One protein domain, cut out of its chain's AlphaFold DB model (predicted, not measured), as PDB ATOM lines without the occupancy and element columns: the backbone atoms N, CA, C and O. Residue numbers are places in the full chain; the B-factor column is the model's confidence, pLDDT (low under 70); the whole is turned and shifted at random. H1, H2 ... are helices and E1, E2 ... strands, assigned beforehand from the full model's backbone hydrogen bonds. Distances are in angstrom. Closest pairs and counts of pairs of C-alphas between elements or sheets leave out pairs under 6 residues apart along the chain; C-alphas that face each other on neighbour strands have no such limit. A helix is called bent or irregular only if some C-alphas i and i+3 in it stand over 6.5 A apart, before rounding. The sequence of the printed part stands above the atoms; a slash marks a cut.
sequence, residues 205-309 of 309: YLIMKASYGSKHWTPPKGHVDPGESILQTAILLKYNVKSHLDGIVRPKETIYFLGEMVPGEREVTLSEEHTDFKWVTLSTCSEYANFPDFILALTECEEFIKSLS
ATOM      1  N   TYR A 205     -20.591 -15.730  24.670       86.69
ATOM      2  CA  TYR A 205     -21.677 -16.689  24.730       86.69
ATOM      3  C   TYR A 205     -22.636 -16.303  25.850       86.69
ATOM      4  O   TYR A 205     -22.218 -15.992  26.968       86.69
ATOM      5  N   LEU A 206     -23.935 -16.345  25.560       88.31
ATOM      6  CA  LEU A 206     -24.971 -16.120  26.558       88.31
ATOM      7  C   LEU A 206     -25.146 -17.375  27.421       88.31
ATOM      8  O   LEU A 206     -25.528 -18.438  26.927       88.31
ATOM      9  N   ILE A 207     -24.934 -17.227  28.725       90.06
ATOM     10  CA  ILE A 207     -25.244 -18.242  29.732       90.06
ATOM     11  C   ILE A 207     -26.273 -17.705  30.724       90.06
ATOM     12  O   ILE A 207     -26.264 -16.531  31.092       90.06
ATOM     13  N   MET A 208     -27.162 -18.580  31.184       89.56
ATOM     14  CA  MET A 208     -28.208 -18.252  32.149       89.56
ATOM     15  C   MET A 208     -28.094 -19.142  33.378       89.56
ATOM     16  O   MET A 208     -27.755 -20.325  33.288       89.56
ATOM     17  N   LYS A 209     -28.392 -18.564  34.538       90.19
ATOM     18  CA  LYS A 209     -28.373 -19.251  35.825       90.19
ATOM     19  C   LYS A 209     -29.757 -19.782  36.158       90.19
ATOM     20  O   LYS A 209     -30.674 -18.989  36.385       90.19
ATOM     21  N   ALA A 210     -29.891 -21.101  36.255       88.06
ATOM     22  CA  ALA A 210     -31.151 -21.733  36.636       88.06
ATOM     23  C   ALA A 210     -31.638 -21.243  38.016       88.06
ATOM     24  O   ALA A 210     -30.847 -21.093  38.953       88.06
ATOM     25  N   SER A 211     -32.945 -21.004  38.153       86.81
ATOM     26  CA  SER A 211     -33.596 -20.653  39.425       86.81
ATOM     27  C   SER A 211     -33.771 -21.868  40.340       86.81
ATOM     28  O   SER A 211     -33.768 -21.736  41.567       86.81
ATOM     29  N   TYR A 212     -33.842 -23.057  39.743       79.00
ATOM     30  CA  TYR A 212     -34.066 -24.337  40.403       79.00
ATOM     31  C   TYR A 212     -32.799 -25.208  40.472       79.00
ATOM     32  O   TYR A 212     -31.781 -24.966  39.815       79.00
ATOM     33  N   GLY A 213     -32.869 -26.267  41.282       77.75
ATOM     34  CA  GLY A 213     -31.809 -27.267  41.386       77.75
ATOM     35  C   GLY A 213     -30.488 -26.701  41.915       77.75
ATOM     36  O   GLY A 213     -30.460 -25.948  42.886       77.75
ATOM     37  N   SER A 214     -29.375 -27.074  41.278       73.62
ATOM     38  CA  SER A 214     -28.015 -26.667  41.670       73.62
ATOM     39  C   SER A 214     -27.642 -25.231  41.279       73.62
ATOM     40  O   SER A 214     -26.486 -24.848  41.453       73.62
ATOM     41  N   LYS A 215     -28.586 -24.436  40.746       82.50
ATOM     42  CA  LYS A 215     -28.347 -23.073  40.233       82.50
ATOM     43  C   LYS A 215     -27.172 -23.004  39.252       82.50
ATOM     44  O   LYS A 215     -26.334 -22.105  39.319       82.50
ATOM     45  N   HIS A 216     -27.098 -24.006  38.382       83.94
ATOM     46  CA  HIS A 216     -26.048 -24.137  37.388       83.94
ATOM     47  C   HIS A 216     -26.203 -23.105  36.270       83.94
ATOM     48  O   HIS A 216     -27.309 -22.650  35.971       83.94
ATOM     49  N   TRP A 217     -25.076 -22.770  35.649       87.88
ATOM     50  CA  TRP A 217     -25.021 -21.919  34.472       87.88
ATOM     51  C   TRP A 217     -25.030 -22.775  33.215       87.88
ATOM     52  O   TRP A 217     -24.177 -23.648  33.058       87.88
ATOM     53  N   THR A 218     -25.987 -22.527  32.328       86.75
ATOM     54  CA  THR A 218     -26.075 -23.191  31.021       86.75
ATOM     55  C   THR A 218     -26.566 -22.217  29.957       86.75
ATOM     56  O   THR A 218     -27.303 -21.287  30.293       86.75
ATOM     57  N   PRO A 219     -26.236 -22.434  28.675       87.50
ATOM     58  CA  PRO A 219     -26.867 -21.692  27.594       87.50
ATOM     59  C   PRO A 219     -28.380 -21.958  27.528       87.50
ATOM     60  O   PRO A 219     -28.846 -22.982  28.052       87.50
ATOM     61  N   PRO A 220     -29.141 -21.084  26.844       82.94
ATOM     62  CA  PRO A 220     -30.556 -21.302  26.573       82.94
ATOM     63  C   PRO A 220     -30.808 -22.660  25.919       82.94
ATOM     64  O   PRO A 220     -30.172 -23.014  24.928       82.94
ATOM     65  N   LYS A 221     -31.729 -23.433  26.497       80.81
ATOM     66  CA  LYS A 221     -32.137 -24.751  25.999       80.81
ATOM     67  C   LYS A 221     -33.626 -24.966  26.244       80.81
ATOM     68  O   LYS A 221     -34.111 -24.648  27.327       80.81
ATOM     69  N   GLY A 222     -34.314 -25.534  25.259       70.19
ATOM     70  CA  GLY A 222     -35.733 -25.892  25.314       70.19
ATOM     71  C   GLY A 222     -35.954 -27.374  25.020       70.19
ATOM     72  O   GLY A 222     -35.038 -28.071  24.577       70.19
ATOM     73  N   HIS A 223     -37.158 -27.866  25.306       69.62
ATOM     74  CA  HIS A 223     -37.594 -29.174  24.825       69.62
ATOM     75  C   HIS A 223     -37.990 -29.055  23.348       69.62
ATOM     76  O   HIS A 223     -38.504 -28.017  22.948       69.62
ATOM     77  N   VAL A 224     -37.721 -30.093  22.558       67.75
ATOM     78  CA  VAL A 224     -38.166 -30.164  21.159       67.75
ATOM     79  C   VAL A 224     -39.542 -30.815  21.149       67.75
ATOM     80  O   VAL A 224     -39.707 -31.878  21.753       67.75
ATOM     81  N   ASP A 225     -40.514 -30.197  20.483       72.19
ATOM     82  CA  ASP A 225     -41.870 -30.737  20.442       72.19
ATOM     83  C   ASP A 225     -41.981 -31.923  19.459       72.19
ATOM     84  O   ASP A 225     -41.253 -31.999  18.459       72.19
ATOM     85  N   PRO A 226     -42.885 -32.892  19.710       64.69
ATOM     86  CA  PRO A 226     -43.054 -34.046  18.833       64.69
ATOM     87  C   PRO A 226     -43.467 -33.625  17.412       64.69
ATOM     88  O   PRO A 226     -44.594 -33.192  17.189       64.69
ATOM     89  N   GLY A 227     -42.569 -33.804  16.437       66.44
ATOM     90  CA  GLY A 227     -42.812 -33.499  15.020       66.44
ATOM     91  C   GLY A 227     -41.887 -32.437  14.420       66.44
ATOM     92  O   GLY A 227     -41.924 -32.230  13.208       66.44
ATOM     93  N   GLU A 228     -41.032 -31.801  15.221       64.75
ATOM     94  CA  GLU A 228     -40.051 -30.833  14.724       64.75
ATOM     95  C   GLU A 228     -38.797 -31.516  14.152       64.75
ATOM     96  O   GLU A 228     -38.234 -32.448  14.733       64.75
ATOM     97  N   SER A 229     -38.333 -31.052  12.987       64.38
ATOM     98  CA  SER A 229     -37.099 -31.543  12.367       64.38
ATOM     99  C   SER A 229     -35.874 -30.859  12.975       64.38
ATOM    100  O   SER A 229     -35.723 -29.642  12.865       64.38
ATOM    101  N   ILE A 230     -34.968 -31.646  13.551       65.00
ATOM    102  CA  ILE A 230     -33.683 -31.178  14.082       65.00
ATOM    103  C   ILE A 230     -32.823 -30.687  12.904       65.00
ATOM    104  O   ILE A 230     -32.463 -31.466  12.020       65.00
ATOM    105  N   LEU A 231     -32.533 -29.384  12.860       59.44
ATOM    106  CA  LEU A 231     -31.722 -28.757  11.810       59.44
ATOM    107  C   LEU A 231     -30.297 -29.355  11.781       59.44
ATOM    108  O   LEU A 231     -29.741 -29.727  12.811       59.44
ATOM    109  N   GLN A 232     -29.698 -29.457  10.591       50.69
ATOM    110  CA  GLN A 232     -28.483 -30.253  10.327       50.69
ATOM    111  C   GLN A 232     -27.160 -29.660  10.867       50.69
ATOM    112  O   GLN A 232     -26.132 -30.328  10.789       50.69
ATOM    113  N   THR A 233     -27.166 -28.453  11.443       49.75
ATOM    114  CA  THR A 233     -25.960 -27.750  11.933       49.75
ATOM    115  C   THR A 233     -26.014 -27.571  13.449       49.75
ATOM    116  O   THR A 233     -26.101 -26.456  13.960       49.75
ATOM    117  N   ALA A 234     -26.056 -28.682  14.179       64.06
ATOM    118  CA  ALA A 234     -26.275 -28.683  15.618       64.06
ATOM    119  C   ALA A 234     -25.142 -29.400  16.352       64.06
ATOM    120  O   ALA A 234     -24.703 -30.468  15.926       64.06
ATOM    121  N   ILE A 235     -24.702 -28.845  17.477       65.19
ATOM    122  CA  ILE A 235     -23.735 -29.491  18.365       65.19
ATOM    123  C   ILE A 235     -24.503 -30.390  19.325       65.19
ATOM    124  O   ILE A 235     -25.361 -29.928  20.080       65.19
ATOM    125  N   LEU A 236     -24.200 -31.685  19.291       66.50
ATOM    126  CA  LEU A 236     -24.822 -32.688  20.148       66.50
ATOM    127  C   LEU A 236     -23.970 -32.911  21.398       66.50
ATOM    128  O   LEU A 236     -22.911 -33.528  21.338       66.50
ATOM    129  N   LEU A 237     -24.480 -32.480  22.548       65.31
ATOM    130  CA  LEU A 237     -23.899 -32.769  23.852       65.31
ATOM    131  C   LEU A 237     -24.607 -33.955  24.503       65.31
ATOM    132  O   LEU A 237     -25.804 -33.904  24.795       65.31
ATOM    133  N   LYS A 238     -23.848 -35.022  24.765       70.06
ATOM    134  CA  LYS A 238     -24.305 -36.196  25.520       70.06
ATOM    135  C   LYS A 238     -23.599 -36.235  26.865       70.06
ATOM    136  O   LYS A 238     -22.385 -36.373  26.911       70.06
ATOM    137  N   TYR A 239     -24.359 -36.145  27.949       70.56
ATOM    138  CA  TYR A 239     -23.813 -36.153  29.303       70.56
ATOM    139  C   TYR A 239     -24.788 -36.803  30.280       70.56
ATOM    140  O   TYR A 239     -25.995 -36.883  30.053       70.56
ATOM    141  N   ASN A 240     -24.261 -37.298  31.392       72.69
ATOM    142  CA  ASN A 240     -25.061 -37.925  32.434       72.69
ATOM    143  C   ASN A 240     -25.513 -36.875  33.451       72.69
ATOM    144  O   ASN A 240     -24.688 -36.181  34.044       72.69
ATOM    145  N   VAL A 241     -26.822 -36.775  33.687       70.44
ATOM    146  CA  VAL A 241     -27.398 -35.797  34.618       70.44
ATOM    147  C   VAL A 241     -28.038 -36.500  35.792       70.44
ATOM    148  O   VAL A 241     -28.870 -37.391  35.630       70.44
ATOM    149  N   LYS A 242     -27.687 -36.052  36.995       71.00
ATOM    150  CA  LYS A 242     -28.378 -36.456  38.214       71.00
ATOM    151  C   LYS A 242     -29.717 -35.723  38.298       71.00
ATOM    152  O   LYS A 242     -29.742 -34.497  38.371       71.00
ATOM    153  N   SER A 243     -30.821 -36.467  38.272       66.00
ATOM    154  CA  SER A 243     -32.165 -35.905  38.424       66.00
ATOM    155  C   SER A 243     -32.290 -35.172  39.759       66.00
ATOM    156  O   SER A 243     -31.933 -35.719  40.802       66.00
ATOM    157  N   HIS A 244     -32.829 -33.953  39.731       62.88
ATOM    158  CA  HIS A 244     -33.133 -33.194  40.946       62.88
ATOM    159  C   HIS A 244     -34.329 -33.761  41.724       62.88
ATOM    160  O   HIS A 244     -34.441 -33.481  42.911       62.88
ATOM    161  N   LEU A 245     -35.189 -34.553  41.073       67.06
ATOM    162  CA  LEU A 245     -36.383 -35.142  41.686       67.06
ATOM    163  C   LEU A 245     -36.039 -36.404  42.488       67.06
ATOM    164  O   LEU A 245     -36.394 -36.505  43.657       67.06
ATOM    165  N   ASP A 246     -35.270 -37.317  41.885       75.94
ATOM    166  CA  ASP A 246     -35.060 -38.664  42.444       75.94
ATOM    167  C   ASP A 246     -33.586 -38.975  42.750       75.94
ATOM    168  O   ASP A 246     -33.249 -40.058  43.218       75.94
ATOM    169  N   GLY A 247     -32.660 -38.074  42.405       70.69
ATOM    170  CA  GLY A 247     -31.219 -38.296  42.566       70.69
ATOM    171  C   GLY A 247     -30.613 -39.351  41.629       70.69
ATOM    172  O   GLY A 247     -29.410 -39.601  41.705       70.69
ATOM    173  N   ILE A 248     -31.406 -39.957  40.742       80.06
ATOM    174  CA  ILE A 248     -30.960 -40.973  39.778       80.06
ATOM    175  C   ILE A 248     -30.226 -40.301  38.615       80.06
ATOM    176  O   ILE A 248     -30.695 -39.303  38.064       80.06
ATOM    177  N   VAL A 249     -29.086 -40.868  38.222       78.62
ATOM    178  CA  VAL A 249     -28.324 -40.428  37.050       78.62
ATOM    179  C   VAL A 249     -28.965 -41.003  35.791       78.62
ATOM    180  O   VAL A 249     -29.097 -42.219  35.662       78.62
ATOM    181  N   ARG A 250     -29.379 -40.133  34.869       79.25
ATOM    182  CA  ARG A 250     -29.933 -40.520  33.567       79.25
ATOM    183  C   ARG A 250     -29.100 -39.902  32.442       79.25
ATOM    184  O   ARG A 250     -28.632 -38.769  32.602       79.25
ATOM    185  N   PRO A 251     -28.925 -40.610  31.315       79.44
ATOM    186  CA  PRO A 251     -28.305 -40.019  30.141       79.44
ATOM    187  C   PRO A 251     -29.196 -38.889  29.625       79.44
ATOM    188  O   PRO A 251     -30.414 -39.046  29.511       79.44
ATOM    189  N   LYS A 252     -28.586 -37.742  29.341       79.38
ATOM    190  CA  LYS A 252     -29.243 -36.590  28.741       79.38
ATOM    191  C   LYS A 252     -28.530 -36.225  27.452       79.38
ATOM    192  O   LYS A 252     -27.310 -36.084  27.414       79.38
ATOM    193  N   GLU A 253     -29.326 -36.037  26.414       80.62
ATOM    194  CA  GLU A 253     -28.872 -35.497  25.143       80.62
ATOM    195  C   GLU A 253     -29.398 -34.065  25.036       80.62
ATOM    196  O   GLU A 253     -30.542 -33.772  25.388       80.62
ATOM    197  N   THR A 254     -28.533 -33.131  24.663       78.88
ATOM    198  CA  THR A 254     -28.888 -31.726  24.455       78.88
ATOM    199  C   THR A 254     -28.241 -31.266  23.168       78.88
ATOM    200  O   THR A 254     -27.050 -31.469  22.963       78.88
ATOM    201  N   ILE A 255     -29.042 -30.666  22.299       78.31
ATOM    202  CA  ILE A 255     -28.600 -30.193  20.997       78.31
ATOM    203  C   ILE A 255     -28.568 -28.669  21.044       78.31
ATOM    204  O   ILE A 255     -29.574 -28.047  21.382       78.31
ATOM    205  N   TYR A 256     -27.417 -28.083  20.728       80.25
ATOM    206  CA  TYR A 256     -27.222 -26.640  20.674       80.25
ATOM    207  C   TYR A 256     -27.075 -26.168  19.234       80.25
ATOM    208  O   TYR A 256     -26.337 -26.751  18.442       80.25
ATOM    209  N   PHE A 257     -27.757 -25.072  18.922       78.06
ATOM    210  CA  PHE A 257     -27.616 -24.352  17.665       78.06
ATOM    211  C   PHE A 257     -26.897 -23.038  17.924       78.06
ATOM    212  O   PHE A 257     -27.197 -22.344  18.899       78.06
ATOM    213  N   LEU A 258     -25.957 -22.697  17.047       79.38
ATOM    214  CA  LEU A 258     -25.276 -21.416  17.120       79.38
ATOM    215  C   LEU A 258     -26.178 -20.330  16.523       79.38
ATOM    216  O   LEU A 258     -26.621 -20.444  15.380       79.38
ATOM    217  N   GLY A 259     -26.445 -19.283  17.300       79.38
ATOM    218  CA  GLY A 259     -27.187 -18.104  16.864       79.38
ATOM    219  C   GLY A 259     -26.376 -16.840  17.122       79.38
ATOM    220  O   GLY A 259     -25.835 -16.668  18.213       79.38
ATOM    221  N   GLU A 260     -26.291 -15.963  16.125       80.12
ATOM    222  CA  GLU A 260     -25.704 -14.631  16.279       80.12
ATOM    223  C   GLU A 260     -26.784 -13.646  16.740       80.12
ATOM    224  O   GLU A 260     -27.874 -13.586  16.169       80.12
ATOM    225  N   MET A 261     -26.484 -12.862  17.775       76.31
ATOM    226  CA  MET A 261     -27.371 -11.787  18.211       76.31
ATOM    227  C   MET A 261     -27.227 -10.581  17.276       76.31
ATOM    228  O   MET A 261     -26.155  -9.983  17.190       76.31
ATOM    229  N   VAL A 262     -28.318 -10.184  16.613       74.06
ATOM    230  CA  VAL A 262     -28.340  -8.990  15.760       74.06
ATOM    231  C   VAL A 262     -28.432  -7.731  16.641       74.06
ATOM    232  O   VAL A 262     -29.392  -7.585  17.403       74.06
ATOM    233  N   PRO A 263     -27.470  -6.789  16.559       62.28
ATOM    234  CA  PRO A 263     -27.487  -5.586  17.388       62.28
ATOM    235  C   PRO A 263     -28.745  -4.736  17.150       62.28
ATOM    236  O   PRO A 263     -28.999  -4.308  16.025       62.28
ATOM    237  N   GLY A 264     -29.500  -4.444  18.214       58.88
ATOM    238  CA  GLY A 264     -30.697  -3.589  18.173       58.88
ATOM    239  C   GLY A 264     -32.030  -4.323  18.355       58.88
ATOM    240  O   GLY A 264     -33.051  -3.667  18.554       58.88
ATOM    241  N   GLU A 265     -32.034  -5.658  18.362       52.16
ATOM    242  CA  GLU A 265     -33.200  -6.450  18.755       52.16
ATOM    243  C   GLU A 265     -33.118  -6.835  20.240       52.16
ATOM    244  O   GLU A 265     -32.194  -7.525  20.646       52.16
ATOM    245  N   ARG A 266     -34.095  -6.334  21.016       55.38
ATOM    246  CA  ARG A 266     -34.511  -6.676  22.397       55.38
ATOM    247  C   ARG A 266     -33.424  -7.074  23.418       55.38
ATOM    248  O   ARG A 266     -32.733  -8.075  23.296       55.38
ATOM    249  N   GLU A 267     -33.398  -6.332  24.526       67.88
ATOM    250  CA  GLU A 267     -32.666  -6.691  25.746       67.88
ATOM    251  C   GLU A 267     -33.093  -8.077  26.271       67.88
ATOM    252  O   GLU A 267     -34.254  -8.470  26.139       67.88
ATOM    253  N   VAL A 268     -32.148  -8.829  26.845       76.25
ATOM    254  CA  VAL A 268     -32.388 -10.188  27.353       76.25
ATOM    255  C   VAL A 268     -33.423 -10.143  28.481       76.25
ATOM    256  O   VAL A 268     -33.161  -9.615  29.559       76.25
ATOM    257  N   THR A 269     -34.595 -10.735  28.250       81.50
ATOM    258  CA  THR A 269     -35.641 -10.899  29.268       81.50
ATOM    259  C   THR A 269     -35.617 -12.315  29.824       81.50
ATOM    260  O   THR A 269     -35.800 -13.276  29.076       81.50
ATOM    261  N   LEU A 270     -35.414 -12.447  31.133       84.88
ATOM    262  CA  LEU A 270     -35.416 -13.739  31.816       84.88
ATOM    263  C   LEU A 270     -36.842 -14.213  32.122       84.88
ATOM    264  O   LEU A 270     -37.698 -13.423  32.515       84.88
ATOM    265  N   SER A 271     -37.074 -15.518  31.981       84.81
ATOM    266  CA  SER A 271     -38.252 -16.199  32.524       84.81
ATOM    267  C   SER A 271     -38.028 -16.604  33.987       84.81
ATOM    268  O   SER A 271     -36.898 -16.594  34.472       84.81
ATOM    269  N   GLU A 272     -39.083 -17.041  34.682       86.50
ATOM    270  CA  GLU A 272     -39.020 -17.531  36.076       86.50
ATOM    271  C   GLU A 272     -38.062 -18.726  36.274       86.50
ATOM    272  O   GLU A 272     -37.623 -19.027  37.390       86.50
ATOM    273  N   GLU A 273     -37.687 -19.400  35.186       85.25
ATOM    274  CA  GLU A 273     -36.707 -20.487  35.188       85.25
ATOM    275  C   GLU A 273     -35.269 -20.015  35.441       85.25
ATOM    276  O   GLU A 273     -34.409 -20.835  35.771       85.25
ATOM    277  N   HIS A 274     -34.990 -18.716  35.301       88.94
ATOM    278  CA  HIS A 274     -33.644 -18.165  35.384       88.94
ATOM    279  C   HIS A 274     -33.591 -16.958  36.320       88.94
ATOM    280  O   HIS A 274     -34.469 -16.103  36.330       88.94
ATOM    281  N   THR A 275     -32.534 -16.892  37.129       89.50
ATOM    282  CA  THR A 275     -32.338 -15.801  38.107       89.50
ATOM    283  C   THR A 275     -31.384 -14.725  37.624       89.50
ATOM    284  O   THR A 275     -31.440 -13.604  38.116       89.50
ATOM    285  N   ASP A 276     -30.486 -15.073  36.706       90.06
ATOM    286  CA  ASP A 276     -29.432 -14.189  36.226       90.06
ATOM    287  C   ASP A 276     -28.956 -14.643  34.837       90.06
ATOM    288  O   ASP A 276     -29.116 -15.817  34.477       90.06
ATOM    289  N   PHE A 277     -28.353 -13.737  34.071       90.62
ATOM    290  CA  PHE A 277     -27.694 -14.046  32.801       90.62
ATOM    291  C   PHE A 277     -26.361 -13.315  32.684       90.62
ATOM    292  O   PHE A 277     -26.174 -12.229  33.231       90.62
ATOM    293  N   LYS A 278     -25.426 -13.910  31.946       88.75
ATOM    294  CA  LYS A 278     -24.125 -13.310  31.657       88.75
ATOM    295  C   LYS A 278     -23.685 -13.613  30.236       88.75
ATOM    296  O   LYS A 278     -23.945 -14.694  29.713       88.75
ATOM    297  N   TRP A 279     -22.975 -12.653  29.662       87.19
ATOM    298  CA  TRP A 279     -22.157 -12.848  28.476       87.19
ATOM    299  C   TRP A 279     -20.757 -13.235  28.931       87.19
ATOM    300  O   TRP A 279     -20.179 -12.558  29.783       87.19
ATOM    301  N   VAL A 280     -20.261 -14.367  28.441       87.19
ATOM    302  CA  VAL A 280     -18.960 -14.913  28.841       87.19
ATOM    303  C   VAL A 280     -18.127 -15.276  27.627       87.19
ATOM    304  O   VAL A 280     -18.632 -15.804  26.641       87.19
ATOM    305  N   THR A 281     -16.830 -15.029  27.713       87.25
ATOM    306  CA  THR A 281     -15.848 -15.519  26.742       87.25
ATOM    307  C   THR A 281     -15.469 -16.966  27.053       87.25
ATOM    308  O   THR A 281     -15.649 -17.429  28.183       87.25
ATOM    309  N   LEU A 282     -14.866 -17.682  26.097       83.88
ATOM    310  CA  LEU A 282     -14.375 -19.048  26.325       83.88
ATOM    311  C   LEU A 282     -13.443 -19.140  27.549       83.88
ATOM    312  O   LEU A 282     -13.555 -20.072  28.342       83.88
ATOM    313  N   SER A 283     -12.582 -18.136  27.756       82.94
ATOM    314  CA  SER A 283     -11.634 -18.096  28.878       82.94
ATOM    315  C   SER A 283     -12.296 -17.912  30.245       82.94
ATOM    316  O   SER A 283     -11.771 -18.395  31.241       82.94
ATOM    317  N   THR A 284     -13.423 -17.201  30.307       85.00
ATOM    318  CA  THR A 284     -14.151 -16.933  31.560       85.00
ATOM    319  C   THR A 284     -15.256 -17.953  31.813       85.00
ATOM    320  O   THR A 284     -15.720 -18.106  32.941       85.00
ATOM    321  N   CYS A 285     -15.661 -18.707  30.789       82.88
ATOM    322  CA  CYS A 285     -16.743 -19.676  30.885       82.88
ATOM    323  C   CYS A 285     -16.485 -20.770  31.935       82.88
ATOM    324  O   CYS A 285     -17.420 -21.187  32.623       82.88
ATOM    325  N   SER A 286     -15.232 -21.202  32.110       80.75
ATOM    326  CA  SER A 286     -14.860 -22.212  33.111       80.75
ATOM    327  C   SER A 286     -15.087 -21.760  34.556       80.75
ATOM    328  O   SER A 286     -15.229 -22.601  35.436       80.75
ATOM    329  N   GLU A 287     -15.144 -20.452  34.819       84.94
ATOM    330  CA  GLU A 287     -15.444 -19.918  36.156       84.94
ATOM    331  C   GLU A 287     -16.926 -20.088  36.525       84.94
ATOM    332  O   GLU A 287     -17.280 -20.162  37.702       84.94
ATOM    333  N   TYR A 288     -17.801 -20.151  35.518       83.38
ATOM    334  CA  TYR A 288     -19.252 -20.207  35.697       83.38
ATOM    335  C   TYR A 288     -19.816 -21.613  35.500       83.38
ATOM    336  O   TYR A 288     -20.687 -22.046  36.261       83.38
ATOM    337  N   ALA A 289     -19.343 -22.325  34.480       78.88
ATOM    338  CA  ALA A 289     -19.851 -23.634  34.110       78.88
ATOM    339  C   ALA A 289     -18.812 -24.724  34.404       78.88
ATOM    340  O   ALA A 289     -17.818 -24.870  33.703       78.88
ATOM    341  N   ASN A 290     -19.097 -25.555  35.409       72.81
ATOM    342  CA  ASN A 290     -18.248 -26.682  35.817       72.81
ATOM    343  C   ASN A 290     -18.464 -27.951  34.964       72.81
ATOM    344  O   ASN A 290     -18.304 -29.065  35.460       72.81
ATOM    345  N   PHE A 291     -18.878 -27.806  33.703       78.31
ATOM    346  CA  PHE A 291     -19.166 -28.937  32.818       78.31
ATOM    347  C   PHE A 291     -18.096 -29.031  31.722       78.31
ATOM    348  O   PHE A 291     -18.069 -28.168  30.844       78.31
ATOM    349  N   PRO A 292     -17.224 -30.058  31.736       79.44
ATOM    350  CA  PRO A 292     -16.144 -30.178  30.756       79.44
ATOM    351  C   PRO A 292     -16.676 -30.343  29.327       79.44
ATOM    352  O   PRO A 292     -16.153 -29.715  28.411       79.44
ATOM    353  N   ASP A 293     -17.769 -31.094  29.152       80.50
ATOM    354  CA  ASP A 293     -18.410 -31.290  27.846       80.50
ATOM    355  C   ASP A 293     -18.890 -29.959  27.246       80.50
ATOM    356  O   ASP A 293     -18.792 -29.727  26.045       80.50
ATOM    357  N   PHE A 294     -19.363 -29.043  28.095       81.56
ATOM    358  CA  PHE A 294     -19.812 -27.726  27.657       81.56
ATOM    359  C   PHE A 294     -18.649 -26.837  27.201       81.56
ATOM    360  O   PHE A 294     -18.756 -26.172  26.173       81.56
ATOM    361  N   ILE A 295     -17.526 -26.855  27.922       82.88
ATOM    362  CA  ILE A 295     -16.317 -26.111  27.530       82.88
ATOM    363  C   ILE A 295     -15.779 -26.641  26.194       82.88
ATOM    364  O   ILE A 295     -15.381 -25.855  25.332       82.88
ATOM    365  N   LEU A 296     -15.818 -27.961  25.993       84.38
ATOM    366  CA  LEU A 296     -15.424 -28.595  24.736       84.38
ATOM    367  C   LEU A 296     -16.321 -28.141  23.575       84.38
ATOM    368  O   LEU A 296     -15.800 -27.684  22.562       84.38
ATOM    369  N   ALA A 297     -17.645 -28.139  23.756       83.44
ATOM    370  CA  ALA A 297     -18.570 -27.622  22.745       83.44
ATOM    371  C   ALA A 297     -18.334 -26.143  22.405       83.44
ATOM    372  O   ALA A 297     -18.392 -25.770  21.237       83.44
ATOM    373  N   LEU A 298     -18.051 -25.284  23.391       83.94
ATOM    374  CA  LEU A 298     -17.719 -23.882  23.112       83.94
ATOM    375  C   LEU A 298     -16.392 -23.732  22.360       83.94
ATOM    376  O   LEU A 298     -16.262 -22.841  21.523       83.94
ATOM    377  N   THR A 299     -15.425 -24.607  22.629       85.81
ATOM    378  CA  THR A 299     -14.147 -24.621  21.904       85.81
ATOM    379  C   THR A 299     -14.370 -24.990  20.435       85.81
ATOM    380  O   THR A 299     -13.904 -24.273  19.553       85.81
ATOM    381  N   GLU A 300     -15.167 -26.030  20.166       85.19
ATOM    382  CA  GLU A 300     -15.573 -26.409  18.803       85.19
ATOM    383  C   GLU A 300     -16.352 -25.281  18.102       85.19
ATOM    384  O   GLU A 300     -16.108 -24.996  16.928       85.19
ATOM    385  N   CYS A 301     -17.240 -24.579  18.821       83.25
ATOM    386  CA  CYS A 301     -17.925 -23.391  18.303       83.25
ATOM    387  C   CYS A 301     -16.937 -22.308  17.859       83.25
ATOM    388  O   CYS A 301     -17.093 -21.753  16.773       83.25
ATOM    389  N   GLU A 302     -15.953 -21.959  18.693       85.31
ATOM    390  CA  GLU A 302     -14.968 -20.931  18.345       85.31
ATOM    391  C   GLU A 302     -14.146 -21.320  17.115       85.31
ATOM    392  O   GLU A 302     -13.897 -20.471  16.260       85.31
ATOM    393  N   GLU A 303     -13.715 -22.580  17.017       85.19
ATOM    394  CA  GLU A 303     -12.981 -23.083  15.849       85.19
ATOM    395  C   GLU A 303     -13.832 -23.009  14.580       85.19
ATOM    396  O   GLU A 303     -13.369 -22.514  13.550       85.19
ATOM    397  N   PHE A 304     -15.101 -23.414  14.670       82.88
ATOM    398  CA  PHE A 304     -16.044 -23.308  13.563       82.88
ATOM    399  C   PHE A 304     -16.247 -21.851  13.126       82.88
ATOM    400  O   PHE A 304     -16.127 -21.548  11.939       82.88
ATOM    401  N   ILE A 305     -16.471 -20.924  14.061       80.69
ATOM    402  CA  ILE A 305     -16.641 -19.496  13.743       80.69
ATOM    403  C   ILE A 305     -15.370 -18.921  13.107       80.69
ATOM    404  O   ILE A 305     -15.456 -18.201  12.113       80.69
ATOM    405  N   LYS A 306     -14.186 -19.269  13.628       80.62
ATOM    406  CA  LYS A 306     -12.897 -18.855  13.048       80.62
ATOM    407  C   LYS A 306     -12.706 -19.384  11.626       80.62
ATOM    408  O   LYS A 306     -12.090 -18.696  10.827       80.62
ATOM    409  N   SER A 307     -13.242 -20.564  11.301       77.25
ATOM    410  CA  SER A 307     -13.180 -21.131   9.944       77.25
ATOM    411  C   SER A 307     -14.102 -20.445   8.926       77.25
ATOM    412  O   SER A 307     -13.887 -20.582   7.723       77.25
ATOM    413  N   LEU A 308     -15.130 -19.725   9.394       72.56
ATOM    414  CA  LEU A 308     -16.084 -19.001   8.546       72.56
ATOM    415  C   LEU A 308     -15.641 -17.566   8.211       72.56
ATOM    416  O   LEU A 308     -16.205 -16.968   7.291       72.56
ATOM    417  N   SER A 309     -14.690 -17.009   8.969       57.84
ATOM    418  CA  SER A 309     -14.149 -15.654   8.782       57.84
ATOM    419  C   SER A 309     -12.957 -15.620   7.835       57.84
ATOM    420  O   SER A 309     -12.759 -14.519   7.267       57.84
TER     421      SER A 309
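AT A GLANCE: This is residues 205 to 309 of the 309 residues of the protein "Vesicle transport protein" of Lepeophtheirus salmonis (UniProt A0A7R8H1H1). Two separate ribbons of two strands, E1 with E4 and E2 with E3, are bridged by a helical hairpin, H1 beside the first and H2 packed on E2; residues 262 to 267 stick out. The printed part has 105 residues, ordered E1 E2 E3 E4 H1 H2, both sheets antiparallel, class mixed. It is compact, radius of gyration of the C-alphas 14.8 A, spanning 46 by 31 by 28 A.

IN THESE COORDINATES: Find C-alpha 205 at (-21.677, -16.689, 24.730), where E1, residues 205 to 210, begins. E2, residues 234 to 242, runs 24.0 A; E3, residues 249 to 257, 25.2 A. E4, residues 274 to 280, precedes H1, residues 282 to 288, only just irregular: C-alphas 283 and 286 are 6.7 A apart. H2, residues 292 to 308, runs 24.9 A to C-alpha 308 at (-16.084, -19.001, 8.546).

HOW THE PARTS SIT: Within hydrogen-bond range find N 205 and O 280 between E1 and E4, 2.8 A, and N 237 and O 254 in the hairpin E2 and E3, 2.8 A. H1 and H2 touch, closest C-alphas Leu 282 and Leu 298, 6.7 A, through residues 295 to 299 of H2 alone, at a shallow tilt of 23 degrees, opposite ways. Every O i to N i+4 pair is within range in H2, 0 of 3 in H1, with 2 of 4 i+3 pairs.

THE WHOLE: The printed part has no cut; links E1 to E2 and E3 to E4 are long. pLDDT is under 70 in 23 residues, among them 226 to 237.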